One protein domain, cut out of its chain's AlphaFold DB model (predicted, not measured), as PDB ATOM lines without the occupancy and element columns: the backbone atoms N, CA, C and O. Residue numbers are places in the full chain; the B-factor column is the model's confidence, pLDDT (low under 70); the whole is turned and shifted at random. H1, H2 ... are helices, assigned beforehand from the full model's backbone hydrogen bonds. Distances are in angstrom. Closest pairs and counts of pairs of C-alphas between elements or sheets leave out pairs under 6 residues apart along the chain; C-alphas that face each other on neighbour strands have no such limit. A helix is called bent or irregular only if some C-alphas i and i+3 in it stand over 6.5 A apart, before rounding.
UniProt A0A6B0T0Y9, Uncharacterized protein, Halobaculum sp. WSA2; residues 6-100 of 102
ATOM      1  N   HIS A   6     106.449  96.586  36.734       85.19
ATOM      2  CA  HIS A   6     107.194  95.369  36.409       85.19
ATOM      3  C   HIS A   6     106.904  94.219  37.391       85.19
ATOM      4  O   HIS A   6     106.818  93.062  36.987       85.19
ATOM      5  N   THR A   7     106.703  94.509  38.681       86.00
ATOM      6  CA  THR A   7     106.392  93.488  39.691       86.00
ATOM      7  C   THR A   7     104.970  92.962  39.516       86.00
ATOM      8  O   THR A   7     104.725  91.767  39.673       86.00
ATOM      9  N   ALA A   8     104.025  93.845  39.176       83.62
ATOM     10  CA  ALA A   8     102.639  93.466  38.920       83.62
ATOM     11  C   ALA A   8     102.515  92.579  37.671       83.62
ATOM     12  O   ALA A   8     101.840  91.552  37.730       83.62
ATOM     13  N   LEU A   9     103.219  92.934  36.592       85.06
ATOM     14  CA  LEU A   9     103.277  92.142  35.363       85.06
ATOM     15  C   LEU A   9     103.931  90.781  35.600       85.06
ATOM     16  O   LEU A   9     103.351  89.769  35.227       85.06
ATOM     17  N   ARG A  10     105.068  90.722  36.307       87.50
ATOM     18  CA  ARG A  10     105.701  89.441  36.674       87.50
ATOM     19  C   ARG A  10     104.762  88.541  37.472       87.50
ATOM     20  O   ARG A  10     104.646  87.359  37.177       87.50
ATOM     21  N   ALA A  11     104.059  89.101  38.456       84.25
ATOM     22  CA  ALA A  11     103.095  88.344  39.244       84.25
ATOM     23  C   ALA A  11     101.888  87.874  38.413       84.25
ATOM     24  O   ALA A  11     101.277  86.857  38.742       84.25
ATOM     25  N   ALA A  12     101.482  88.634  37.391       85.56
ATOM     26  CA  ALA A  12     100.428  88.238  36.459       85.56
ATOM     27  C   ALA A  12     100.906  87.137  35.503       85.56
ATOM     28  O   ALA A  12     100.193  86.154  35.338       85.56
ATOM     29  N   ALA A  13     102.125  87.246  34.977       82.94
ATOM     30  CA  ALA A  13     102.721  86.275  34.061       82.94
ATOM     31  C   ALA A  13     102.814  84.866  34.658       82.94
ATOM     32  O   ALA A  13     102.547  83.877  33.982       82.94
ATOM     33  N   THR A  14     103.115  84.767  35.951       86.19
ATOM     34  CA  THR A  14     103.209  83.482  36.659       86.19
ATOM     35  C   THR A  14     101.883  83.010  37.265       86.19
ATOM     36  O   THR A  14     101.832  81.993  37.957       86.19
ATOM     37  N   ALA A  15     100.781  83.732  37.041       87.44
ATOM     38  CA  ALA A  15      99.490  83.369  37.601       87.44
ATOM     39  C   ALA A  15      98.834  82.222  36.822       87.44
ATOM     40  O   ALA A  15      98.722  82.277  35.602       87.44
ATOM     41  N   ARG A  16      98.224  81.263  37.536       90.50
ATOM     42  CA  ARG A  16      97.329  80.259  36.921       90.50
ATOM     43  C   ARG A  16      96.197  80.892  36.108       90.50
ATOM     44  O   ARG A  16      95.777  80.339  35.102       90.50
ATOM     45  N   ALA A  17      95.738  82.072  36.527       88.56
ATOM     46  CA  ALA A  17      94.747  82.843  35.788       88.56
ATOM     47  C   ALA A  17      95.243  83.242  34.388       88.56
ATOM     48  O   ALA A  17      94.458  83.191  33.452       88.56
ATOM     49  N   ALA A  18      96.526  83.584  34.223       88.44
ATOM     50  CA  ALA A  18      97.069  83.926  32.911       88.44
ATOM     51  C   ALA A  18      97.096  82.697  31.998       88.44
ATOM     52  O   ALA A  18      96.698  82.797  30.845       88.44
ATOM     53  N   LEU A  19      97.449  81.521  32.528       89.25
ATOM     54  CA  LEU A  19      97.370  80.263  31.778       89.25
ATOM     55  C   LEU A  19      95.934  79.932  31.351       89.25
ATOM     56  O   LEU A  19      95.714  79.579  30.199       89.25
ATOM     57  N   ALA A  20      94.958  80.088  32.248       92.31
ATOM     58  CA  ALA A  20      93.553  79.831  31.934       92.31
ATOM     59  C   ALA A  20      93.014  80.790  30.858       92.31
ATOM     60  O   ALA A  20      92.368  80.347  29.913       92.31
ATOM     61  N   VAL A  21      93.317  82.089  30.971       91.12
ATOM     62  CA  VAL A  21      92.930  83.089  29.962       91.12
ATOM     63  C   VAL A  21      93.638  82.818  28.636       91.12
ATOM     64  O   VAL A  21      92.995  82.862  27.597       91.12
ATOM     65  N   THR A  22      94.920  82.444  28.662       92.81
ATOM     66  CA  THR A  22      95.657  82.046  27.450       92.81
ATOM     67  C   THR A  22      94.981  80.856  26.779       92.81
ATOM     68  O   THR A  22      94.706  80.907  25.589       92.81
ATOM     69  N   ALA A  23      94.656  79.800  27.531       92.44
ATOM     70  CA  ALA A  23      93.974  78.627  26.991       92.44
ATOM     71  C   ALA A  23      92.606  78.982  26.381       92.44
ATOM     72  O   ALA A  23      92.261  78.464  25.322       92.44
ATOM     73  N   ALA A  24      91.857  79.895  27.005       91.62
ATOM     74  CA  ALA A  24      90.593  80.388  26.464       91.62
ATOM     75  C   ALA A  24      90.788  81.170  25.153       91.62
ATOM     76  O   ALA A  24      90.083  80.906  24.182       91.62
ATOM     77  N   LEU A  25      91.767  82.079  25.093       91.81
ATOM     78  CA  LEU A  25      92.100  82.824  23.874       91.81
ATOM     79  C   LEU A  25      92.541  81.886  22.746       91.81
ATOM     80  O   LEU A  25      92.068  82.018  21.624       91.81
ATOM     81  N   LEU A  26      93.372  80.885  23.048       92.25
ATOM     82  CA  LEU A  26      93.784  79.874  22.072       92.25
ATOM     83  C   LEU A  26      92.605  79.048  21.562       92.25
ATOM     84  O   LEU A  26      92.545  78.753  20.372       92.25
ATOM     85  N   ALA A  27      91.660  78.691  22.434       91.19
ATOM     86  CA  ALA A  27      90.444  78.002  22.020       91.19
ATOM     87  C   ALA A  27      89.603  78.877  21.081       91.19
ATOM     88  O   ALA A  27      89.142  78.379  20.058       91.19
ATOM     89  N   LEU A  28      89.452  80.172  21.382       89.44
ATOM     90  CA  LEU A  28      88.746  81.125  20.519       89.44
ATOM     91  C   LEU A  28      89.440  81.290  19.166       89.44
ATOM     92  O   LEU A  28      88.805  81.116  18.135       89.44
ATOM     93  N   VAL A  29      90.744  81.556  19.150       87.69
ATOM     94  CA  VAL A  29      91.528  81.676  17.911       87.69
ATOM     95  C   VAL A  29      91.464  80.383  17.093       87.69
ATOM     96  O   VAL A  29      91.277  80.421  15.877       87.69
ATOM     97  N   GLY A  30      91.567  79.229  17.755       87.00
ATOM     98  CA  GLY A  30      91.425  77.922  17.125       87.00
ATOM     99  C   GLY A  30      90.040  77.733  16.510       87.00
ATOM    100  O   GLY A  30      89.944  77.354  15.349       87.00
ATOM    101  N   LEU A  31      88.971  78.050  17.243       87.75
ATOM    102  CA  LEU A  31      87.598  78.008  16.735       87.75
ATOM    103  C   LEU A  31      87.406  78.949  15.540       87.75
ATOM    104  O   LEU A  31      86.864  78.514  14.530       87.75
ATOM    105  N   ALA A  32      87.917  80.181  15.612       82.44
ATOM    106  CA  ALA A  32      87.839  81.173  14.535       82.44
ATOM    107  C   ALA A  32      88.449  80.674  13.215       82.44
ATOM    108  O   ALA A  32      88.016  81.077  12.138       82.44
ATOM    109  N   ARG A  33      89.440  79.774  13.285       80.38
ATOM    110  CA  ARG A  33      90.041  79.145  12.100       80.38
ATOM    111  C   ARG A  33      89.074  78.205  11.375       80.38
ATOM    112  O   ARG A  33      89.202  78.032  10.167       80.38
ATOM    113  N   PHE A  34      88.148  77.576  12.095       83.00
ATOM    114  CA  PHE A  34      87.253  76.551  11.545       83.00
ATOM    115  C   PHE A  34      85.814  77.031  11.365       83.00
ATOM    116  O   PHE A  34      85.075  76.449  10.574       83.00
ATOM    117  N   THR A  35      85.398  78.065  12.093       83.94
ATOM    118  CA  THR A  35      84.037  78.597  12.053       83.94
ATOM    119  C   THR A  35      84.040  80.107  12.278       83.94
ATOM    120  O   THR A  35      84.817  80.593  13.101       83.94
ATOM    121  N   PRO A  36      83.152  80.868  11.610       80.69
ATOM    122  CA  PRO A  36      82.909  82.251  11.995       80.69
ATOM    123  C   PRO A  36      82.419  82.290  13.446       80.69
ATOM    124  O   PRO A  36      81.533  81.524  13.838       80.69
ATOM    125  N   LEU A  37      83.044  83.149  14.245       78.62
ATOM    126  CA  LEU A  37      82.667  83.391  15.631       78.62
ATOM    127  C   LEU A  37      81.709  84.585  15.733       78.62
ATOM    128  O   LEU A  37      81.702  85.436  14.845       78.62
ATOM    129  N   PRO A  38      80.940  84.680  16.832       81.94
ATOM    130  CA  PRO A  38      80.236  85.906  17.187       81.94
ATOM    131  C   PRO A  38      81.200  87.094  17.278       81.94
ATOM    132  O   PRO A  38      82.373  86.930  17.649       81.94
ATOM    133  N   ASP A  39      80.705  88.294  16.987       81.56
ATOM    134  CA  ASP A  39      81.517  89.514  16.973       81.56
ATOM    135  C   ASP A  39      82.221  89.739  18.319       81.56
ATOM    136  O   ASP A  39      83.402  90.085  18.355       81.56
ATOM    137  N   GLU A  40      81.556  89.445  19.440       81.81
ATOM    138  CA  GLU A  40      82.117  89.637  20.779       81.81
ATOM    139  C   GLU A  40      83.330  88.734  21.028       81.81
ATOM    140  O   GLU A  40      84.345  89.175  21.568       81.81
ATOM    141  N   ALA A  41      83.245  87.469  20.614       75.50
ATOM    142  CA  ALA A  41      84.337  86.509  20.748       75.50
ATOM    143  C   ALA A  41      85.521  86.881  19.845       75.50
ATOM    144  O   ALA A  41      86.682  86.718  20.227       75.50
ATOM    145  N   THR A  42      85.219  87.432  18.671       72.12
ATOM    146  CA  THR A  42      86.219  87.889  17.708       72.12
ATOM    147  C   THR A  42      86.990  89.087  18.263       72.12
ATOM    148  O   THR A  42      88.220  89.084  18.241       72.12
ATOM    149  N   VAL A  43      86.300  90.075  18.845       81.44
ATOM    150  CA  VAL A  43      86.918  91.269  19.454       81.44
ATOM    151  C   VAL A  43      87.906  90.908  20.567       81.44
ATOM    152  O   VAL A  43      88.930  91.569  20.707       81.44
ATOM    153  N   VAL A  44      87.632  89.851  21.334       83.00
ATOM    154  CA  VAL A  44      88.493  89.414  22.447       83.00
ATOM    155  C   VAL A  44      89.788  88.748  21.971       83.00
ATOM    156  O   VAL A  44      90.797  88.859  22.647       83.00
ATOM    157  N   ALA A  45      89.787  88.060  20.829       78.94
ATOM    158  CA  ALA A  45      90.986  87.402  20.292       78.94
ATOM    159  C   ALA A  45      91.783  88.281  19.306       78.94
ATOM    160  O   ALA A  45      92.930  87.980  18.966       78.94
ATOM    161  N   TRP A  46      91.168  89.364  18.826       84.06
ATOM    162  CA  TRP A  46      91.732  90.267  17.826       84.06
ATOM    163  C   TRP A  46      93.077  90.902  18.214       84.06
ATOM    164  O   TRP A  46      93.943  90.969  17.341       84.06
ATOM    165  N   PRO A  47      93.314  91.359  19.462       91.06
ATOM    166  CA  PRO A  47      94.565  92.030  19.808       91.06
ATOM    167  C   PRO A  47      95.795  91.135  19.620       91.06
ATOM    168  O   PRO A  47      96.787  91.578  19.036       91.06
ATOM    169  N   ALA A  48      95.724  89.867  20.037       91.31
ATOM    170  CA  ALA A  48      96.784  88.891  19.799       91.31
ATOM    171  C   ALA A  48      97.070  88.665  18.305       91.31
ATOM    172  O   ALA A  48      98.235  88.631  17.901       91.31
ATOM    173  N   LEU A  49      96.027  88.546  17.479       90.69
ATOM    174  CA  LEU A  49      96.172  88.371  16.030       90.69
ATOM    175  C   LEU A  49      96.737  89.625  15.357       90.69
ATOM    176  O   LEU A  49      97.631  89.516  14.524       90.69
ATOM    177  N   ALA A  50      96.278  90.813  15.750       93.44
ATOM    178  CA  ALA A  50      96.807  92.081  15.257       93.44
ATOM    179  C   ALA A  50      98.293  92.242  15.604       93.44
ATOM    180  O   ALA A  50      99.080  92.653  14.754       93.44
ATOM    181  N   ALA A  51      98.694  91.878  16.826       94.56
ATOM    182  CA  ALA A  51     100.095  91.883  17.228       94.56
ATOM    183  C   ALA A  51     100.924  90.890  16.399       94.56
ATOM    184  O   ALA A  51     102.012  91.241  15.946       94.56
ATOM    185  N   ALA A  52     100.405  89.685  16.152       94.25
ATOM    186  CA  ALA A  52     101.069  88.699  15.303       94.25
ATOM    187  C   ALA A  52     101.241  89.199  13.863       94.25
ATOM    188  O   ALA A  52     102.346  89.130  13.337       94.25
ATOM    189  N   PHE A  53     100.193  89.774  13.263       94.12
ATOM    190  CA  PHE A  53     100.251  90.387  11.932       94.12
ATOM    191  C   PHE A  53     101.251  91.537  11.862       94.12
ATOM    192  O   PHE A  53     102.019  91.628  10.905       94.12
ATOM    193  N   LEU A  54     101.256  92.410  12.870       95.81
ATOM    194  CA  LEU A  54     102.191  93.526  12.939       95.81
ATOM    195  C   LEU A  54     103.637  93.024  12.998       95.81
ATOM    196  O   LEU A  54     104.480  93.526  12.262       95.81
ATOM    197  N   LEU A  55     103.919  92.029  13.847       95.38
ATOM    198  CA  LEU A  55     105.259  91.455  13.979       95.38
ATOM    199  C   LEU A  55     105.693  90.705  12.722       95.38
ATOM    200  O   LEU A  55     106.830  90.874  12.303       95.38
ATOM    201  N   ASP A  56     104.815  89.905  12.122       95.56
ATOM    202  CA  ASP A  56     105.089  89.204  10.863       95.56
ATOM    203  C   ASP A  56     105.437  90.203   9.748       95.56
ATOM    204  O   ASP A  56     106.476  90.099   9.098       95.56
ATOM    205  N   THR A  57     104.638  91.267   9.630       94.81
ATOM    206  CA  THR A  57     104.879  92.353   8.671       94.81
ATOM    207  C   THR A  57     106.204  93.065   8.942       94.81
ATOM    208  O   THR A  57     106.966  93.326   8.012       94.81
ATOM    209  N   ALA A  58     106.506  93.380  10.205       96.38
ATOM    210  CA  ALA A  58     107.764  94.018  10.580       96.38
ATOM    211  C   ALA A  58     108.971  93.109  10.293       96.38
ATOM    212  O   ALA A  58     109.952  93.565   9.719       96.38
ATOM    213  N   LEU A  59     108.888  91.815  10.616       95.81
ATOM    214  CA  LEU A  59     109.946  90.835  10.346       95.81
ATOM    215  C   LEU A  59     110.216  90.685   8.850       95.81
ATOM    216  O   LEU A  59     111.375  90.656   8.427       95.81
ATOM    217  N   TYR A  60     109.157  90.628   8.047       95.75
ATOM    218  CA  TYR A  60     109.293  90.559   6.604       95.75
ATOM    219  C   TYR A  60     109.911  91.843   6.037       95.75
ATOM    220  O   TYR A  60     110.865  91.775   5.265       95.75
ATOM    221  N   ASN A  61     109.426  93.014   6.458       97.06
ATOM    222  CA  ASN A  61     109.854  94.297   5.898       97.06
ATOM    223  C   ASN A  61     111.244  94.746   6.370       97.06
ATOM    224  O   ASN A  61     112.003  95.299   5.579       97.06
ATOM    225  N   GLU A  62     111.579  94.545   7.645       96.75
ATOM    226  CA  GLU A  62     112.828  95.048   8.236       96.75
ATOM    227  C   GLU A  62     113.972  94.036   8.151       96.75
ATOM    228  O   GLU A  62     115.132  94.428   8.036       96.75
ATOM    229  N   ALA A  63     113.662  92.737   8.196       94.62
ATOM    230  CA  ALA A  63     114.668  91.677   8.231       94.62
ATOM    231  C   ALA A  63     114.607  90.721   7.028       94.62
ATOM    232  O   ALA A  63     115.465  89.846   6.912       94.62
ATOM    233  N   GLY A  64     113.618  90.854   6.135       94.44
ATOM    234  CA  GLY A  64     113.428  89.932   5.009       94.44
ATOM    235  C   GLY A  64     113.024  88.518   5.440       94.44
ATOM    236  O   GLY A  64     113.172  87.573   4.664       94.44
ATOM    237  N   VAL A  65     112.558  88.342   6.682       95.81
ATOM    238  CA  VAL A  65     112.241  87.028   7.250       95.81
ATOM    239  C   VAL A  65     110.778  86.696   6.989       95.81
ATOM    240  O   VAL A  65     109.882  87.274   7.596       95.81
ATOM    241  N   ALA A  66     110.534  85.712   6.127       92.50
ATOM    242  CA  ALA A  66     109.218  85.107   5.968       92.50
ATOM    243  C   ALA A  66     109.043  83.978   6.998       92.50
ATOM    244  O   ALA A  66     109.620  82.901   6.846       92.50
ATOM    245  N   VAL A  67     108.254  84.212   8.048       89.88
ATOM    246  CA  VAL A  67     108.030  83.216   9.115       89.88
ATOM    247  C   VAL A  67     107.011  82.123   8.737       89.88
ATOM    248  O   VAL A  67     106.982  81.070   9.374       89.88
ATOM    249  N   GLY A  68     106.232  82.321   7.665       91.56
ATOM    250  CA  GLY A  68     105.288  81.331   7.123       91.56
ATOM    251  C   GLY A  68     104.101  81.021   8.050       91.56
ATOM    252  O   GLY A  68     103.983  81.598   9.127       91.56
ATOM    253  N   ASP A  69     103.221  80.087   7.653       90.94
ATOM    254  CA  ASP A  69     101.990  79.772   8.414       90.94
ATOM    255  C   ASP A  69     102.306  79.363   9.865       90.94
ATOM    256  O   ASP A  69     101.800  79.958  10.813       90.94
ATOM    257  N   ALA A  70     103.217  78.405  10.063       92.06
ATOM    258  CA  ALA A  70     103.588  77.936  11.401       92.06
ATOM    259  C   ALA A  70     104.199  79.045  12.279       92.06
ATOM    260  O   ALA A  70     103.928  79.113  13.483       92.06
ATOM    261  N   GLY A  71     105.014  79.924  11.692       92.19
ATOM    262  CA  GLY A  71     105.617  81.038  12.409       92.19
ATOM    263  C   GLY A  71     104.600  82.115  12.783       92.19
ATOM    264  O   GLY A  71     104.587  82.549  13.933       92.19
ATOM    265  N   PHE A  72     103.679  82.459  11.878       93.12
ATOM    266  CA  PHE A  72     102.567  83.365  12.172       93.12
ATOM    267  C   PHE A  72     101.728  82.861  13.354       93.12
ATOM    268  O   PHE A  72     101.488  83.595  14.315       93.12
ATOM    269  N   TRP A  73     101.344  81.580  13.347       91.94
ATOM    270  CA  TRP A  73     100.580  81.001  14.454       91.94
ATOM    271  C   TRP A  73     101.378  80.971  15.756       91.94
ATOM    272  O   TRP A  73     100.812  81.204  16.820       91.94
ATOM    273  N   THR A  74     102.694  80.771  15.690       94.31
ATOM    274  CA  THR A  74     103.564  80.876  16.870       94.31
ATOM    275  C   THR A  74     103.535  82.291  17.455       94.31
ATOM    276  O   THR A  74     103.366  82.447  18.665       94.31
ATOM    277  N   LEU A  75     103.619  83.329  16.614       94.62
ATOM    278  CA  LEU A  75     103.483  84.724  17.048       94.62
ATOM    279  C   LEU A  75     102.101  84.997  17.658       94.62
ATOM    280  O   LEU A  75     102.019  85.643  18.701       94.62
ATOM    281  N   ALA A  76     101.031  84.452  17.076       93.06
ATOM    282  CA  ALA A  76      99.678  84.570  17.619       93.06
ATOM    283  C   ALA A  76      99.542  83.916  19.003       93.06
ATOM    284  O   ALA A  76      98.943  84.510  19.901       93.06
ATOM    285  N   VAL A  77     100.143  82.739  19.223       93.69
ATOM    286  CA  VAL A  77     100.177  82.088  20.547       93.69
ATOM    287  C   VAL A  77     100.903  82.961  21.572       93.69
ATOM    288  O   VAL A  77     100.409  83.149  22.687       93.69
ATOM    289  N   VAL A  78     102.054  83.529  21.201       94.62
ATOM    290  CA  VAL A  78     102.801  84.453  22.068       94.62
ATOM    291  C   VAL A  78     101.964  85.698  22.376       94.62
ATOM    292  O   VAL A  78     101.877  86.098  23.538       94.62
ATOM    293  N   GLY A  79     101.291  86.263  21.370       94.62
ATOM    294  CA  GLY A  79     100.359  87.378  21.522       94.62
ATOM    295  C   GLY A  79      99.236  87.071  22.515       94.62
ATOM    296  O   GLY A  79      99.017  87.854  23.437       94.62
ATOM    297  N   CYS A  80      98.601  85.898  22.405       93.25
ATOM    298  CA  CYS A  80      97.541  85.455  23.322       93.25
ATOM    299  C   CYS A  80      98.039  85.387  24.769       93.25
ATOM    300  O   CYS A  80      97.343  85.799  25.698       93.25
ATOM    301  N   TYR A  81      99.254  84.875  24.978       93.06
ATOM    302  CA  TYR A  81      99.841  84.816  26.313       93.06
ATOM    303  C   TYR A  81     100.111  86.217  26.873       93.06
ATOM    304  O   TYR A  81      99.734  86.508  28.008       93.06
ATOM    305  N   VAL A  82     100.715  87.110  26.083       94.12
ATOM    306  CA  VAL A  82     100.975  88.501  26.495       94.12
ATOM    307  C   VAL A  82      99.671  89.223  26.837       94.12
ATOM    308  O   VAL A  82      99.576  89.850  27.895       94.12
ATOM    309  N   GLU A  83      98.648  89.079  25.999       93.31
ATOM    310  CA  GLU A  83      97.312  89.620  26.237       93.31
ATOM    311  C   GLU A  83      96.724  89.106  27.559       93.31
ATOM    312  O   GLU A  83      96.296  89.897  28.403       93.31
ATOM    313  N   ALA A  84      96.805  87.798  27.817       92.50
ATOM    314  CA  ALA A  84      96.348  87.203  29.069       92.50
ATOM    315  C   ALA A  84      97.067  87.777  30.304       92.50
ATOM    316  O   ALA A  84      96.433  88.047  31.331       92.50
ATOM    317  N   VAL A  85      98.385  88.000  30.222       93.31
ATOM    318  CA  VAL A  85      99.154  88.639  31.302       93.31
ATOM    319  C   VAL A  85      98.642  90.051  31.575       93.31
ATOM    320  O   VAL A  85      98.441  90.412  32.740       93.31
ATOM    321  N   VAL A  86      98.396  90.837  30.524       92.38
ATOM    322  CA  VAL A  86      97.877  92.207  30.636       92.38
ATOM    323  C   VAL A  86      96.488  92.205  31.270       92.38
ATOM    324  O   VAL A  86      96.276  92.903  32.265       92.38
ATOM    325  N   VAL A  87      95.571  91.364  30.784       91.94
ATOM    326  CA  VAL A  87      94.210  91.231  31.328       91.94
ATOM    327  C   VAL A  87      94.246  90.895  32.819       91.94
ATOM    328  O   VAL A  87      93.591  91.553  33.630       91.94
ATOM    329  N   VAL A  88      95.061  89.917  33.224       91.56
ATOM    330  CA  VAL A  88      95.188  89.521  34.635       91.56
ATOM    331  C   VAL A  88      95.802  90.633  35.485       91.56
ATOM    332  O   VAL A  88      95.367  90.850  36.623       91.56
ATOM    333  N   ALA A  89      96.802  91.348  34.968       90.50
ATOM    334  CA  ALA A  89      97.416  92.472  35.666       90.50
ATOM    335  C   ALA A  89      96.403  93.602  35.906       90.50
ATOM    336  O   ALA A  89      96.275  94.078  37.040       90.50
ATOM    337  N   VAL A  90      95.638  93.973  34.875       91.31
ATOM    338  CA  VAL A  90      94.590  94.999  34.944       91.31
ATOM    339  C   VAL A  90      93.482  94.574  35.904       91.31
ATOM    340  O   VAL A  90      93.167  95.318  36.833       91.31
ATOM    341  N   ALA A  91      92.957  93.352  35.776       91.31
ATOM    342  CA  ALA A  91      91.901  92.837  36.646       91.31
ATOM    343  C   ALA A  91      92.310  92.849  38.129       91.31
ATOM    344  O   ALA A  91      91.536  93.243  39.004       91.31
ATOM    345  N   ARG A  92      93.557  92.466  38.434       89.69
ATOM    346  CA  ARG A  92      94.109  92.554  39.795       89.69
ATOM    347  C   ARG A  92      94.255  93.996  40.269       89.69
ATOM    348  O   ARG A  92      94.021  94.261  41.447       89.69
ATOM    349  N   GLY A  93      94.649  94.912  39.387       88.19
ATOM    350  CA  GLY A  93      94.724  96.342  39.680       88.19
ATOM    351  C   GLY A  93      93.359  96.926  40.045       88.19
ATOM    352  O   GLY A  93      93.233  97.565  41.089       88.19
ATOM    353  N   VAL A  94      92.333  96.638  39.242       90.56
ATOM    354  CA  VAL A  94      90.950  97.089  39.471       90.56
ATOM    355  C   VAL A  94      90.400  96.536  40.783       90.56
ATOM    356  O   VAL A  94      89.926  97.306  41.613       90.56
ATOM    357  N   ARG A  95      90.536  95.225  41.037       88.38
ATOM    358  CA  ARG A  95      90.068  94.600  42.291       88.38
ATOM    359  C   ARG A  95      90.672  95.241  43.537       88.38
ATOM    360  O   ARG A  95      89.986  95.377  44.543       88.38
ATOM    361  N   ARG A  96      91.946  95.640  43.477       86.88
ATOM    362  CA  ARG A  96      92.618  96.325  44.589       86.88
ATOM    363  C   ARG A  96      92.087  97.735  44.818       86.88
ATOM    364  O   ARG A  96      91.999  98.133  45.967       86.88
ATOM    365  N   ARG A  97      91.755  98.472  43.753       85.25
ATOM    366  CA  ARG A  97      91.162  99.812  43.872       85.25
ATOM    367  C   ARG A  97      89.754  99.734  44.456       85.25
ATOM    368  O   ARG A  97      89.504 100.335  45.485       85.25
ATOM    369  N   VAL A  98      88.896  98.886  43.888       84.25
ATOM    370  CA  VAL A  98      87.512  98.706  44.364       84.25
ATOM    371  C   VAL A  98      87.460  98.184  45.804       84.25
ATOM    372  O   VAL A  98      86.598  98.583  46.574       84.25
ATOM    373  N   GLY A  99      88.383  97.297  46.187       71.38
ATOM    374  CA  GLY A  99      88.489  96.812  47.565       71.38
ATOM    375  C   GLY A  99      89.101  97.811  48.552       71.38
ATOM    376  O   GLY A  99      89.077  97.532  49.741       71.38
ATOM    377  N   SER A 100      89.671  98.923  48.078       64.06
ATOM    378  CA  SER A 100      90.202 100.005  48.916       64.06
ATOM    379  C   SER A 100      89.182 101.123  49.165       64.06
ATOM    380  O   SER A 100      89.422 101.940  50.048       64.06
TER     381      SER A 100
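AT A GLANCE: This is residues 6 to 100 of the 102 residues of an uncharacterized protein of Halobaculum sp. WSA2 (UniProt A0A6B0T0Y9). One long helix, H4, runs through most of the length of the domain, and the three other helices cross it at steep angles: H3 nearest its first residues, then H2, then the short H1. H2 and H3 also pack on each other about perpendicular, H3 is kinked near residue 46, and the end of H4 with the residues after it, 94 to 100, sticks out free. The printed part has 95 residues with four named helices, in the order H1, H2, H3, H4, and no named strand; the class is all helix. It is only just loose, close to compact, with a radius of gyration of the C-alphas of 15.1 A, and elongated, spanning 50 by 32 by 19 A.

HOW THE PARTS SIT: H4, residues 68 to 98, is the hub and touches three helices. H3, residues 39 to 63, touches it with residues 45 to 56 alone, on residues 72 to 83 of H4; the closest C-alphas are those of Ala 48 and Gly 79, 4.2 A apart, and the two run opposite ways at a steep tilt of 54 degrees. H2, residues 16 to 34, touches H4 along residues 77 to 88 of H4 alone; the closest C-alphas, of Ala 18 and Ala 84, are 5.1 A apart, at a steep tilt of 44 degrees, opposite ways. H2 and H3 touch through residues 25 to 32 and 41 to 45 alone, with the closest C-alphas those of Leu 25 and Ala 45, 5.9 A, and their lines about perpendicular at 86 degrees. H1, residues 6 to 13, touches H4 on residues 85 to 89 alone, the closest C-alphas being those of Ala 13 and Val 85, 5.1 A, at a steep tilt of 65 degrees, opposite ways. H1 and H2 are close but not clearly touching, with the C-alphas of Ala 12 and Ala 18 6.5 A apart; H1 and H3 are apart. In H1 and H4 every O i to N i+4 pair is within hydrogen-bond range; H2 has 14 of 15 and H3 19 of 21.

IN THESE COORDINATES: H4 is 44.8 A from first to last C-alpha; it begins at C-alpha 68 (105.288, 81.331, 7.123) and ends at C-alpha 98 (87.512, 98.706, 44.364). H3 is 34.4 A long and irregular: C-alphas 44 and 47 are 7.1 A apart, and it has a kink of 47 degrees near residue 46. H2 is 27.6 A long, and H1, which begins at C-alpha 6 (107.194, 95.369, 36.409), is 10.4 A.

THE WHOLE: The two C-alphas farthest apart are those of Gly 64 and Ser 100, 50.7 A. The printed part, residues 6 to 100, has no cut, and its links, H1 to H2, H2 to H3 and H3 to H4, are tight. The mean pLDDT of the printed part is 89.1, and residue 100 is under 70.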